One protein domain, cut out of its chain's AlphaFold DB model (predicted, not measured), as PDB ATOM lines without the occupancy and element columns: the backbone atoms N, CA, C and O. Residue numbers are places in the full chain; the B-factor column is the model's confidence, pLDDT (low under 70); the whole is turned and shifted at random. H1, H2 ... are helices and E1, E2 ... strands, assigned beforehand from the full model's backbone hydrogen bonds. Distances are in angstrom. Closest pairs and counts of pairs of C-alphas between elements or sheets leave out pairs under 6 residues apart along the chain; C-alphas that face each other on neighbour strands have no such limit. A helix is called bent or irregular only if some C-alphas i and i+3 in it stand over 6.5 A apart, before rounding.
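AT A GLANCE: This is residues 83 to 171 of the 171 residues of an uncharacterized protein of Nannocystis exedens (UniProt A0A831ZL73). A twisted sheet of four antiparallel strands makes the core, with E3 and the bent strand E4 nearest the middle. The short helix H1 packs on the sheet, mainly by E4, and the small helix H2, set in the loops between E1 and E2, only grazes it; the sheet runs between these two helices, which stay apart. The 89 printed residues hold two named helices and four named strands, along the chain H1 E1 H2 E2 E3 E4, and the sheet's order is E1 E2 E3 E4. The class is mixed, helices and strands, with 14 residues in the helices and 35 in the strands. The whole is compact, with a radius of gyration of the C-alphas of 12.9 A, and its C-alphas span 40 by 29 by 21 A.

HOW THE PARTS SIT: The sheet is made of E1, residues 102 to 107, E2, residues 133 to 140, E3, residues 144 to 153, and E4, residues 156 to 166. E2, E3 and E4 form a meander, each strand the antiparallel neighbour of the one before, and E2 and E3 are a hairpin, as are E3 and E4. Between inner strands E2 and E3 the angle between directions is 158 degrees, and N 137 is 2.9 A from O 148, within hydrogen-bond range. Between E3 and edge strand E4 it is 161 degrees, with N 147 and O 163 at 2.8 A and N 153 and O 156 at 2.8 A. E4 bends by 54 degrees at residue 160, where N 160 is 2.8 A and N 161 is 3.3 A from O 149. E1, the other edge strand, is antiparallel to E2 at 161 degrees, with N 104 and O 136 at 2.9 A; E1 and E4 are apart. From edge to edge the strands' lines turn by 59 degrees, and the C-alphas lie up to 6.9 A off the best plane. H1, residues 90 to 97, is on the sheet; its closest C-alphas with E4 are those of Ala 90 and Trp 157, 5.6 A apart, and with E3 those of Ala 90 and Leu 150, 7.6 A apart. H2, residues 116 to 121, only grazes the sheet with its residues 116 to 119; its closest C-alphas with E4 are those of Leu 119 and Asp 161, 7.6 A apart. In H1 every O i to N i+4 pair is within hydrogen-bond range; in H2 0 of 2 are, while 3 of 3 O i to N i+3 pairs are.

IN THESE COORDINATES: E4 is the longest strand by residues, 29.6 A from C-alpha 156 at (17.361, -3.633, -19.825) to C-alpha 166 at (42.223, 10.962, -26.480). E3 measures 28.7 A, E2 23.4 A and E1 17.2 A from first to last C-alpha. H1, eight residues, begins at C-alpha 90 at (24.794, -3.735, -22.248) and measures 10.5 A; H2, six residues, measures 10.1 A.

THE WHOLE: The two C-alphas farthest apart are those of Asn 126 and Gly 142, at 40.2 A. The link from H2 to E2, with 11 residues, is long, and that from E1 to H2, with 8, is short. The links from H1 to E1, E2 to E3 and E3 to E4 are tight. The printed part has no cut and ends at residue 171, the chain's last residue; the C-alphas of Pro 83 and Phe 171 are 23.2 A apart. The mean pLDDT of the printed part is 93.2, and residue 171 is the one printed residue under 70.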
ATOM      1  N   PRO A  83      27.491   6.593 -33.267       92.88
ATOM      2  CA  PRO A  83      26.038   6.417 -33.395       92.88
ATOM      3  C   PRO A  83      25.587   4.975 -33.663       92.88
ATOM      4  O   PRO A  83      24.475   4.585 -33.311       92.88
ATOM      5  N   ARG A  84      26.457   4.140 -34.255       95.81
ATOM      6  CA  ARG A  84      26.192   2.708 -34.498       95.81
ATOM      7  C   ARG A  84      25.944   1.899 -33.218       95.81
ATOM      8  O   ARG A  84      25.423   0.785 -33.295       95.81
ATOM      9  N   LEU A  85      26.361   2.421 -32.065       96.69
ATOM     10  CA  LEU A  85      26.176   1.783 -30.766       96.69
ATOM     11  C   LEU A  85      24.848   2.177 -30.110       96.69
ATOM     12  O   LEU A  85      24.417   1.494 -29.184       96.69
ATOM     13  N   HIS A  86      24.171   3.228 -30.579       96.88
ATOM     14  CA  HIS A  86      22.963   3.741 -29.931       96.88
ATOM     15  C   HIS A  86      21.843   2.695 -29.928       96.88
ATOM     16  O   HIS A  86      21.576   2.010 -30.917       96.88
ATOM     17  N   GLY A  87      21.196   2.533 -28.773       96.88
ATOM     18  CA  GLY A  87      20.159   1.532 -28.542       96.88
ATOM     19  C   GLY A  87      20.656   0.099 -28.314       96.88
ATOM     20  O   GLY A  87      19.844  -0.734 -27.883       96.88
ATOM     21  N   GLN A  88      21.943  -0.206 -28.534       98.25
ATOM     22  CA  GLN A  88      22.503  -1.527 -28.228       98.25
ATOM     23  C   GLN A  88      22.381  -1.850 -26.739       98.25
ATOM     24  O   GLN A  88      22.341  -0.972 -25.876       98.25
ATOM     25  N   ARG A  89      22.303  -3.137 -26.415       98.25
ATOM     26  CA  ARG A  89      22.211  -3.627 -25.041       98.25
ATOM     27  C   ARG A  89      23.592  -3.684 -24.405       98.25
ATOM     28  O   ARG A  89      24.573  -4.077 -25.025       98.25
ATOM     29  N   ALA A  90      23.626  -3.482 -23.094       98.00
ATOM     30  CA  ALA A  90      24.794  -3.735 -22.248       98.00
ATOM     31  C   ALA A  90      25.509  -5.080 -22.516       98.00
ATOM     32  O   ALA A  90      26.728  -5.173 -22.408       98.00
ATOM     33  N   ALA A  91      24.760  -6.145 -22.829       97.50
ATOM     34  CA  ALA A  91      25.339  -7.452 -23.139       97.50
ATOM     35  C   ALA A  91      26.027  -7.498 -24.515       97.50
ATOM     36  O   ALA A  91      27.035  -8.185 -24.645       97.50
ATOM     37  N   GLU A  92      25.504  -6.766 -25.500       98.00
ATOM     38  CA  GLU A  92      26.068  -6.668 -26.852       98.00
ATOM     39  C   GLU A  92      27.396  -5.904 -26.805       98.00
ATOM     40  O   GLU A  92      28.397  -6.404 -27.305       98.00
ATOM     41  N   LEU A  93      27.450  -4.794 -26.058       98.00
ATOM     42  CA  LEU A  93      28.700  -4.061 -25.828       98.00
ATOM     43  C   LEU A  93      29.781  -4.923 -25.178       98.00
ATOM     44  O   LEU A  93      30.932  -4.879 -25.593       98.00
ATOM     45  N   ARG A  94      29.433  -5.727 -24.166       98.00
ATOM     46  CA  ARG A  94      30.410  -6.632 -23.540       98.00
ATOM     47  C   ARG A  94      30.893  -7.720 -24.490       98.00
ATOM     48  O   ARG A  94      32.029  -8.162 -24.362       98.00
ATOM     49  N   ALA A  95      30.038  -8.175 -25.401       97.75
ATOM     50  CA  ALA A  95      30.431  -9.141 -26.416       97.75
ATOM     51  C   ALA A  95      31.368  -8.515 -27.465       97.75
ATOM     52  O   ALA A  95      32.287  -9.193 -27.912       97.75
ATOM     53  N   GLU A  96      31.160  -7.242 -27.828       96.75
ATOM     54  CA  GLU A  96      31.989  -6.516 -28.803       96.75
ATOM     55  C   GLU A  96      33.317  -6.020 -28.202       96.75
ATOM     56  O   GLU A  96      34.374  -6.217 -28.795       96.75
ATOM     57  N   PHE A  97      33.282  -5.413 -27.012       96.75
ATOM     58  CA  PHE A  97      34.414  -4.678 -26.430       96.75
ATOM     59  C   PHE A  97      35.044  -5.345 -25.200       96.75
ATOM     60  O   PHE A  97      36.092  -4.902 -24.734       96.75
ATOM     61  N   GLY A  98      34.430  -6.397 -24.650       97.88
ATOM     62  CA  GLY A  98      34.830  -6.988 -23.371       97.88
ATOM     63  C   GLY A  98      34.300  -6.216 -22.156       97.88
ATOM     64  O   GLY A  98      33.399  -5.380 -22.255       97.88
ATOM     65  N   GLU A  99      34.835  -6.515 -20.970       98.19
ATOM     66  CA  GLU A  99      34.484  -5.776 -19.751       98.19
ATOM     67  C   GLU A  99      35.096  -4.367 -19.773       98.19
ATOM     68  O   GLU A  99      36.266  -4.236 -20.130       98.19
ATOM     69  N   PRO A 100      34.346  -3.321 -19.379       98.19
ATOM     70  CA  PRO A 100      34.896  -1.976 -19.285       98.19
ATOM     71  C   PRO A 100      35.856  -1.862 -18.098       98.19
ATOM     72  O   PRO A 100      35.654  -2.491 -17.053       98.19
ATOM     73  N   ASP A 101      36.856  -0.997 -18.245       97.88
ATOM     74  CA  ASP A 101      37.862  -0.692 -17.227       97.88
ATOM     75  C   ASP A 101      37.267   0.039 -16.018       97.88
ATOM     76  O   ASP A 101      37.706  -0.161 -14.883       97.88
ATOM     77  N   SER A 102      36.246   0.872 -16.239       97.06
ATOM     78  CA  SER A 102      35.497   1.527 -15.167       97.06
ATOM     79  C   SER A 102      33.995   1.532 -15.418       97.06
ATOM     80  O   SER A 102      33.520   1.571 -16.553       97.06
ATOM     81  N   LYS A 103      33.240   1.482 -14.315       97.88
ATOM     82  CA  LYS A 103      31.777   1.555 -14.294       97.88
ATOM     83  C   LYS A 103      31.349   2.538 -13.214       97.88
ATOM     84  O   LYS A 103      31.811   2.436 -12.077       97.88
ATOM     85  N   ARG A 104      30.421   3.426 -13.547       96.75
ATOM     86  CA  ARG A 104      29.777   4.353 -12.615       96.75
ATOM     87  C   ARG A 104      28.270   4.319 -12.844       96.75
ATOM     88  O   ARG A 104      27.821   4.137 -13.969       96.75
ATOM     89  N   GLU A 105      27.482   4.427 -11.782       96.88
ATOM     90  CA  GLU A 105      26.022   4.532 -11.863       96.88
ATOM     91  C   GLU A 105      25.594   5.781 -11.096       96.88
ATOM     92  O   GLU A 105      26.062   6.006  -9.980       96.88
ATOM     93  N   PHE A 106      24.729   6.591 -11.698       95.38
ATOM     94  CA  PHE A 106      24.214   7.822 -11.105       95.38
ATOM     95  C   PHE A 106      22.770   8.073 -11.555       95.38
ATOM     96  O   PHE A 106      22.277   7.460 -12.506       95.38
ATOM     97  N   ALA A 107      22.054   8.934 -10.833       94.75
ATOM     98  CA  ALA A 107      20.794   9.483 -11.321       94.75
ATOM     99  C   ALA A 107      21.081  10.724 -12.172       94.75
ATOM    100  O   ALA A 107      22.003  11.468 -11.858       94.75
ATOM    101  N   MET A 108      20.275  10.990 -13.200       93.25
ATOM    102  CA  MET A 108      20.394  12.221 -14.000       93.25
ATOM    103  C   MET A 108      20.285  13.504 -13.153       93.25
ATOM    104  O   MET A 108      20.866  14.516 -13.524       93.25
ATOM    105  N   ALA A 109      19.592  13.473 -12.006       91.94
ATOM    106  CA  ALA A 109      19.570  14.591 -11.047       91.94
ATOM    107  C   ALA A 109      20.954  14.927 -10.461       91.94
ATOM    108  O   ALA A 109      21.188  16.057 -10.037       91.94
ATOM    109  N   ASP A 110      21.851  13.941 -10.421       90.88
ATOM    110  CA  ASP A 110      23.189  14.051  -9.848       90.88
ATOM    111  C   ASP A 110      24.260  14.330 -10.924       90.88
ATOM    112  O   ASP A 110      25.445  14.402 -10.590       90.88
ATOM    113  N   CYS A 111      23.880  14.485 -12.203       84.25
ATOM    114  CA  CYS A 111      24.805  14.839 -13.286       84.25
ATOM    115  C   CYS A 111      25.474  16.187 -13.006       84.25
ATOM    116  O   CYS A 111      24.804  17.199 -12.803       84.25
ATOM    117  N   CYS A 112      26.803  16.202 -13.000       75.94
ATOM    118  CA  CYS A 112      27.593  17.358 -12.580       75.94
ATOM    119  C   CYS A 112      28.840  17.608 -13.437       75.94
ATOM    120  O   CYS A 112      29.540  18.590 -13.184       75.94
ATOM    121  N   THR A 113      29.156  16.743 -14.403       84.94
ATOM    122  CA  THR A 113      30.370  16.875 -15.228       84.94
ATOM    123  C   THR A 113      30.073  17.457 -16.608       84.94
ATOM    124  O   THR A 113      28.942  17.404 -17.089       84.94
ATOM    125  N   GLU A 114      31.100  18.018 -17.249       83.50
ATOM    126  CA  GLU A 114      30.980  18.659 -18.565       83.50
ATOM    127  C   GLU A 114      30.498  17.690 -19.654       83.50
ATOM    128  O   GLU A 114      29.715  18.096 -20.498       83.50
ATOM    129  N   PHE A 115      30.850  16.403 -19.596       81.19
ATOM    130  CA  PHE A 115      30.351  15.410 -20.559       81.19
ATOM    131  C   PHE A 115      28.918  14.969 -20.327       81.19
ATOM    132  O   PHE A 115      28.184  14.671 -21.262       81.19
ATOM    133  N   GLU A 116      28.500  14.923 -19.068       89.62
ATOM    134  CA  GLU A 116      27.136  14.527 -18.738       89.62
ATOM    135  C   GLU A 116      26.119  15.579 -19.195       89.62
ATOM    136  O   GLU A 116      24.927  15.281 -19.259       89.62
ATOM    137  N   ILE A 117      26.565  16.798 -19.537       88.56
ATOM    138  CA  ILE A 117      25.667  17.864 -19.979       88.56
ATOM    139  C   ILE A 117      24.919  17.496 -21.265       88.56
ATOM    140  O   ILE A 117      23.767  17.889 -21.434       88.56
ATOM    141  N   GLU A 118      25.528  16.697 -22.143       88.62
ATOM    142  CA  GLU A 118      24.917  16.272 -23.406       88.62
ATOM    143  C   GLU A 118      23.700  15.369 -23.170       88.62
ATOM    144  O   GLU A 118      22.720  15.424 -23.919       88.62
ATOM    145  N   LEU A 119      23.673  14.647 -22.043       93.38
ATOM    146  CA  LEU A 119      22.545  13.800 -21.659       93.38
ATOM    147  C   LEU A 119      21.256  14.612 -21.429       93.38
ATOM    148  O   LEU A 119      20.156  14.075 -21.612       93.38
ATOM    149  N   TYR A 120      21.354  15.909 -21.104       91.88
ATOM    150  CA  TYR A 120      20.190  16.797 -20.961       91.88
ATOM    151  C   TYR A 120      19.466  17.076 -22.279       91.88
ATOM    152  O   TYR A 120      18.290  17.442 -22.248       91.88
ATOM    153  N   ASN A 121      20.109  16.859 -23.430       90.75
ATOM    154  CA  ASN A 121      19.426  16.948 -24.721       90.75
ATOM    155  C   ASN A 121      18.372  15.842 -24.874       90.75
ATOM    156  O   ASN A 121      17.348  16.053 -25.526       90.75
ATOM    157  N   THR A 122      18.591  14.682 -24.241       93.00
ATOM    158  CA  THR A 122      17.619  13.579 -24.226       93.00
ATOM    159  C   THR A 122      16.708  13.621 -23.000       93.00
ATOM    160  O   THR A 122      15.518  13.324 -23.104       93.00
ATOM    161  N   TYR A 123      17.247  14.005 -21.842       93.12
ATOM    162  CA  TYR A 123      16.525  14.074 -20.573       93.12
ATOM    163  C   TYR A 123      16.520  15.497 -20.013       93.12
ATOM    164  O   TYR A 123      17.234  15.782 -19.048       93.12
ATOM    165  N   PRO A 124      15.723  16.407 -20.599       89.88
ATOM    166  CA  PRO A 124      15.674  17.776 -20.127       89.88
ATOM    167  C   PRO A 124      15.106  17.845 -18.700       89.88
ATOM    168  O   PRO A 124      14.297  17.003 -18.293       89.88
ATOM    169  N   PRO A 125      15.471  18.872 -17.915       88.19
ATOM    170  CA  PRO A 125      14.904  19.050 -16.587       88.19
ATOM    171  C   PRO A 125      13.373  19.145 -16.649       88.19
ATOM    172  O   PRO A 125      12.810  19.733 -17.574       88.19
ATOM    173  N   ASN A 126      12.696  18.621 -15.625       87.38
ATOM    174  CA  ASN A 126      11.229  18.582 -15.488       87.38
ATOM    175  C   ASN A 126      10.475  17.587 -16.394       87.38
ATOM    176  O   ASN A 126       9.248  17.545 -16.333       87.38
ATOM    177  N   SER A 127      11.153  16.748 -17.183       85.88
ATOM    178  CA  SER A 127      10.504  15.680 -17.967       85.88
ATOM    179  C   SER A 127      10.699  14.284 -17.357       85.88
ATOM    180  O   SER A 127      10.939  13.315 -18.075       85.88
ATOM    181  N   GLY A 128      10.663  14.180 -16.023       84.62
ATOM    182  CA  GLY A 128      10.968  12.932 -15.305       84.62
ATOM    183  C   GLY A 128      12.464  12.607 -15.220       84.62
ATOM    184  O   GLY A 128      12.830  11.468 -14.950       84.62
ATOM    185  N   HIS A 129      13.331  13.600 -15.453       87.88
ATOM    186  CA  HIS A 129      14.780  13.412 -15.482       87.88
ATOM    187  C   HIS A 129      15.340  12.850 -14.169       87.88
ATOM    188  O   HIS A 129      16.190  11.973 -14.211       87.88
ATOM    189  N   ASP A 130      14.823  13.271 -13.010       90.00
ATOM    190  CA  ASP A 130      15.402  12.936 -11.703       90.00
ATOM    191  C   ASP A 130      15.437  11.427 -11.416       90.00
ATOM    192  O   ASP A 130      16.286  10.928 -10.676       90.00
ATOM    193  N   GLU A 131      14.516  10.683 -12.025       91.94
ATOM    194  CA  GLU A 131      14.357   9.247 -11.813       91.94
ATOM    195  C   GLU A 131      15.191   8.408 -12.788       91.94
ATOM    196  O   GLU A 131      15.381   7.204 -12.572       91.94
ATOM    197  N   VAL A 132      15.721   9.022 -13.850       94.81
ATOM    198  CA  VAL A 132      16.484   8.317 -14.879       94.81
ATOM    199  C   VAL A 132      17.816   7.861 -14.293       94.81
ATOM    200  O   VAL A 132      18.668   8.661 -13.907       94.81
ATOM    201  N   LYS A 133      18.002   6.540 -14.240       96.88
ATOM    202  CA  LYS A 133      19.274   5.920 -13.866       96.88
ATOM    203  C   LYS A 133      20.162   5.785 -15.090       96.88
ATOM    204  O   LYS A 133      19.748   5.193 -16.090       96.88
ATOM    205  N   ILE A 134      21.385   6.280 -14.962       97.44
ATOM    206  CA  ILE A 134      22.427   6.211 -15.976       97.44
ATOM    207  C   ILE A 134      23.565   5.337 -15.468       97.44
ATOM    208  O   ILE A 134      23.934   5.375 -14.293       97.44
ATOM    209  N   ARG A 135      24.127   4.543 -16.373       98.00
ATOM    210  CA  ARG A 135      25.398   3.854 -16.190       98.00
ATOM    211  C   ARG A 135      26.397   4.387 -17.181       98.00
ATOM    212  O   ARG A 135      26.135   4.384 -18.371       98.00
ATOM    213  N   GLU A 136      27.554   4.755 -16.687       97.69
ATOM    214  CA  GLU A 136      28.694   5.133 -17.495       97.69
ATOM    215  C   GLU A 136      29.708   4.004 -17.467       97.69
ATOM    216  O   GLU A 136      30.149   3.579 -16.393       97.69
ATOM    217  N   TRP A 137      30.041   3.488 -18.643       98.00
ATOM    218  CA  TRP A 137      31.066   2.473 -18.830       98.00
ATOM    219  C   TRP A 137      32.185   3.047 -19.680       98.00
ATOM    220  O   TRP A 137      31.908   3.635 -20.721       98.00
ATOM    221  N   THR A 138      33.431   2.834 -19.265       97.25
ATOM    222  CA  THR A 138      34.599   3.333 -19.997       97.25
ATOM    223  C   THR A 138      35.570   2.205 -20.299       97.25
ATOM    224  O   THR A 138      35.926   1.441 -19.401       97.25
ATOM    225  N   TRP A 139      36.023   2.136 -21.549       97.56
ATOM    226  CA  TRP A 139      37.116   1.281 -22.009       97.56
ATOM    227  C   TRP A 139      38.316   2.146 -22.382       97.56
ATOM    228  O   TRP A 139      38.159   3.181 -23.032       97.56
ATOM    229  N   LYS A 140      39.518   1.723 -21.995       96.06
ATOM    230  CA  LYS A 140      40.784   2.390 -22.299       96.06
ATOM    231  C   LYS A 140      41.568   1.570 -23.311       96.06
ATOM    232  O   LYS A 140      41.941   0.427 -23.063       96.06
ATOM    233  N   TYR A 141      41.878   2.190 -24.440       94.00
ATOM    234  CA  TYR A 141      42.692   1.609 -25.501       94.00
ATOM    235  C   TYR A 141      44.039   2.327 -25.594       94.00
ATOM    236  O   TYR A 141      44.258   3.357 -24.958       94.00
ATOM    237  N   GLY A 142      44.971   1.795 -26.388       90.19
ATOM    238  CA  GLY A 142      46.324   2.340 -26.573       90.19
ATOM    239  C   GLY A 142      46.392   3.654 -27.366       90.19
ATOM    240  O   GLY A 142      47.197   3.757 -28.283       90.19
ATOM    241  N   GLY A 143      45.539   4.632 -27.052       89.25
ATOM    242  CA  GLY A 143      45.504   5.956 -27.683       89.25
ATOM    243  C   GLY A 143      44.245   6.770 -27.370       89.25
ATOM    244  O   GLY A 143      44.284   7.992 -27.439       89.25
ATOM    245  N   TYR A 144      43.154   6.113 -26.978       93.62
ATOM    246  CA  TYR A 144      41.877   6.762 -26.691       93.62
ATOM    247  C   TYR A 144      41.095   6.008 -25.611       93.62
ATOM    248  O   TYR A 144      41.337   4.821 -25.366       93.62
ATOM    249  N   ALA A 145      40.114   6.688 -25.028       94.75
ATOM    250  CA  ALA A 145      39.079   6.109 -24.195       94.75
ATOM    251  C   ALA A 145      37.733   6.160 -24.928       94.75
ATOM    252  O   ALA A 145      37.450   7.101 -25.670       94.75
ATOM    253  N   LEU A 146      36.916   5.129 -24.735       95.88
ATOM    254  CA  LEU A 146      35.519   5.096 -25.156       95.88
ATOM    255  C   LEU A 146      34.656   5.092 -23.901       95.88
ATOM    256  O   LEU A 146      34.700   4.124 -23.146       95.88
ATOM    257  N   THR A 147      33.860   6.134 -23.712       96.69
ATOM    258  CA  THR A 147      32.827   6.205 -22.683       96.69
ATOM    259  C   THR A 147      31.457   6.011 -23.321       96.69
ATOM    260  O   THR A 147      31.139   6.591 -24.355       96.69
ATOM    261  N   VAL A 148      30.643   5.158 -22.708       97.69
ATOM    262  CA  VAL A 148      29.280   4.856 -23.140       97.69
ATOM    263  C   VAL A 148      28.339   5.106 -21.976       97.69
ATOM    264  O   VAL A 148      28.496   4.509 -20.906       97.69
ATOM    265  N   TRP A 149      27.326   5.936 -22.208       97.94
ATOM    266  CA  TRP A 149      26.239   6.141 -21.261       97.94
ATOM    267  C   TRP A 149      25.073   5.236 -21.626       97.94
ATOM    268  O   TRP A 149      24.578   5.230 -22.752       97.94
ATOM    269  N   LEU A 150      24.630   4.446 -20.658       98.38
ATOM    270  CA  LEU A 150      23.477   3.577 -20.770       98.38
ATOM    271  C   LEU A 150      22.363   4.087 -19.874       98.38
ATOM    272  O   LEU A 150      22.592   4.378 -18.704       98.38
ATOM    273  N   HIS A 151      21.141   4.082 -20.379       97.69
ATOM    274  CA  HIS A 151      19.953   4.306 -19.565       97.69
ATOM    275  C   HIS A 151      19.200   3.002 -19.299       97.69
ATOM    276  O   HIS A 151      19.362   1.997 -20.006       97.69
ATOM    277  N   LYS A 152      18.361   3.003 -18.267       96.62
ATOM    278  CA  LYS A 152      17.499   1.863 -17.959       96.62
ATOM    279  C   LYS A 152      16.149   1.994 -18.676       96.62
ATOM    280  O   LYS A 152      15.394   2.919 -18.404       96.62
ATOM    281  N   GLN A 153      15.825   1.040 -19.550       94.25
ATOM    282  CA  GLN A 153      14.511   0.895 -20.191       94.25
ATOM    283  C   GLN A 153      13.885  -0.449 -19.793       94.25
ATOM    284  O   GLN A 153      14.276  -1.513 -20.287       94.25
ATOM    285  N   GLY A 154      12.920  -0.406 -18.869       92.69
ATOM    286  CA  GLY A 154      12.395  -1.609 -18.215       92.69
ATOM    287  C   GLY A 154      13.500  -2.331 -17.438       92.69
ATOM    288  O   GLY A 154      14.196  -1.721 -16.629       92.69
ATOM    289  N   ASP A 155      13.706  -3.617 -17.726       95.81
ATOM    290  CA  ASP A 155      14.766  -4.427 -17.103       95.81
ATOM    291  C   ASP A 155      16.103  -4.400 -17.858       95.81
ATOM    292  O   ASP A 155      17.063  -5.062 -17.460       95.81
ATOM    293  N   ASN A 156      16.195  -3.635 -18.949       96.75
ATOM    294  CA  ASN A 156      17.361  -3.633 -19.825       96.75
ATOM    295  C   ASN A 156      18.120  -2.309 -19.766       96.75
ATOM    296  O   ASN A 156      17.531  -1.234 -19.685       96.75
ATOM    297  N   TRP A 157      19.444  -2.403 -19.876       98.31
ATOM    298  CA  TRP A 157      20.326  -1.257 -20.076       98.31
ATOM    299  C   TRP A 157      20.630  -1.109 -21.559       98.31
ATOM    300  O   TRP A 157      21.094  -2.072 -22.184       98.31
ATOM    301  N   ARG A 158      20.364   0.077 -22.105       98.25
ATOM    302  CA  ARG A 158      20.597   0.403 -23.513       98.25
ATOM    303  C   ARG A 158      21.477   1.625 -23.650       98.25
ATOM    304  O   ARG A 158      21.379   2.524 -22.822       98.25
ATOM    305  N   VAL A 159      22.302   1.637 -24.689       98.12
ATOM    306  CA  VAL A 159      23.130   2.790 -25.039       98.12
ATOM    307  C   VAL A 159      22.239   3.972 -25.356       98.12
ATOM    308  O   VAL A 159      21.382   3.896 -26.238       98.12
ATOM    309  N   LEU A 160      22.471   5.036 -24.608       96.88
ATOM    310  CA  LEU A 160      21.889   6.345 -24.806       96.88
ATOM    311  C   LEU A 160      22.806   7.181 -25.695       96.88
ATOM    312  O   LEU A 160      22.342   7.710 -26.698       96.88
ATOM    313  N   ASP A 161      24.085   7.244 -25.326       96.44
ATOM    314  CA  ASP A 161      25.068   8.094 -25.986       96.44
ATOM    315  C   ASP A 161      26.486   7.522 -25.846       96.44
ATOM    316  O   ASP A 161      26.735   6.630 -25.017       96.44
ATOM    317  N   THR A 162      27.416   8.017 -26.659       96.19
ATOM    318  CA  THR A 162      28.799   7.542 -26.727       96.19
ATOM    319  C   THR A 162      29.774   8.672 -26.998       96.19
ATOM    320  O   THR A 162      29.527   9.527 -27.835       96.19
ATOM    321  N   CYS A 163      30.930   8.620 -26.349       94.31
ATOM    322  CA  CYS A 163      31.987   9.597 -26.531       94.31
ATOM    323  C   CYS A 163      33.341   8.893 -26.581       94.31
ATOM    324  O   CYS A 163      33.689   8.105 -25.697       94.31
ATOM    325  N   ARG A 164      34.111   9.173 -27.629       93.50
ATOM    326  CA  ARG A 164      35.482   8.710 -27.813       93.50
ATOM    327  C   ARG A 164      36.425   9.904 -27.783       93.50
ATOM    328  O   ARG A 164      36.234  10.854 -28.532       93.50
ATOM    329  N   TYR A 165      37.455   9.836 -26.949       91.75
ATOM    330  CA  TYR A 165      38.395  10.940 -26.743       91.75
ATOM    331  C   TYR A 165      39.814  10.431 -26.487       91.75
ATOM    332  O   TYR A 165      40.011   9.284 -26.081       91.75
ATOM    333  N   GLY A 166      40.816  11.274 -26.744       90.94
ATOM    334  CA  GLY A 166      42.223  10.962 -26.480       90.94
ATOM    335  C   GLY A 166      42.485  10.658 -25.001       90.94
ATOM    336  O   GLY A 166      41.851  11.215 -24.109       90.94
ATOM    337  N   ASN A 167      43.430   9.761 -24.715       87.38
ATOM    338  CA  ASN A 167      43.776   9.409 -23.327       87.38
ATOM    339  C   ASN A 167      44.438  10.550 -22.536       87.38
ATOM    340  O   ASN A 167      44.579  10.448 -21.320       87.38
ATOM    341  N   ASP A 168      44.915  11.577 -23.231       86.31
ATOM    342  CA  ASP A 168      45.567  12.763 -22.687       86.31
ATOM    343  C   ASP A 168      44.579  13.848 -22.248       86.31
ATOM    344  O   ASP A 168      44.996  14.839 -21.651       86.31
ATOM    345  N   VAL A 169      43.283  13.668 -22.517       83.75
ATOM    346  CA  VAL A 169      42.281  14.636 -22.087       83.75
ATOM    347  C   VAL A 169      41.944  14.415 -20.606       83.75
ATOM    348  O   VAL A 169      41.448  13.359 -20.210       83.75
ATOM    349  N   GLU A 170      42.262  15.419 -19.785       74.94
ATOM    350  CA  GLU A 170      41.929  15.496 -18.358       74.94
ATOM    351  C   GLU A 170      40.665  16.342 -18.148       74.94
ATOM    352  O   GLU A 170      40.464  17.337 -18.848       74.94
ATOM    353  N   PHE A 171      39.849  15.966 -17.159       65.25
ATOM    354  CA  PHE A 171      38.584  16.625 -16.811       65.25
ATOM    355  C   PHE A 171      38.457  16.799 -15.298       65.25
ATOM    356  O   PHE A 171      38.834  15.851 -14.566       65.25
TER     357      PHE A 171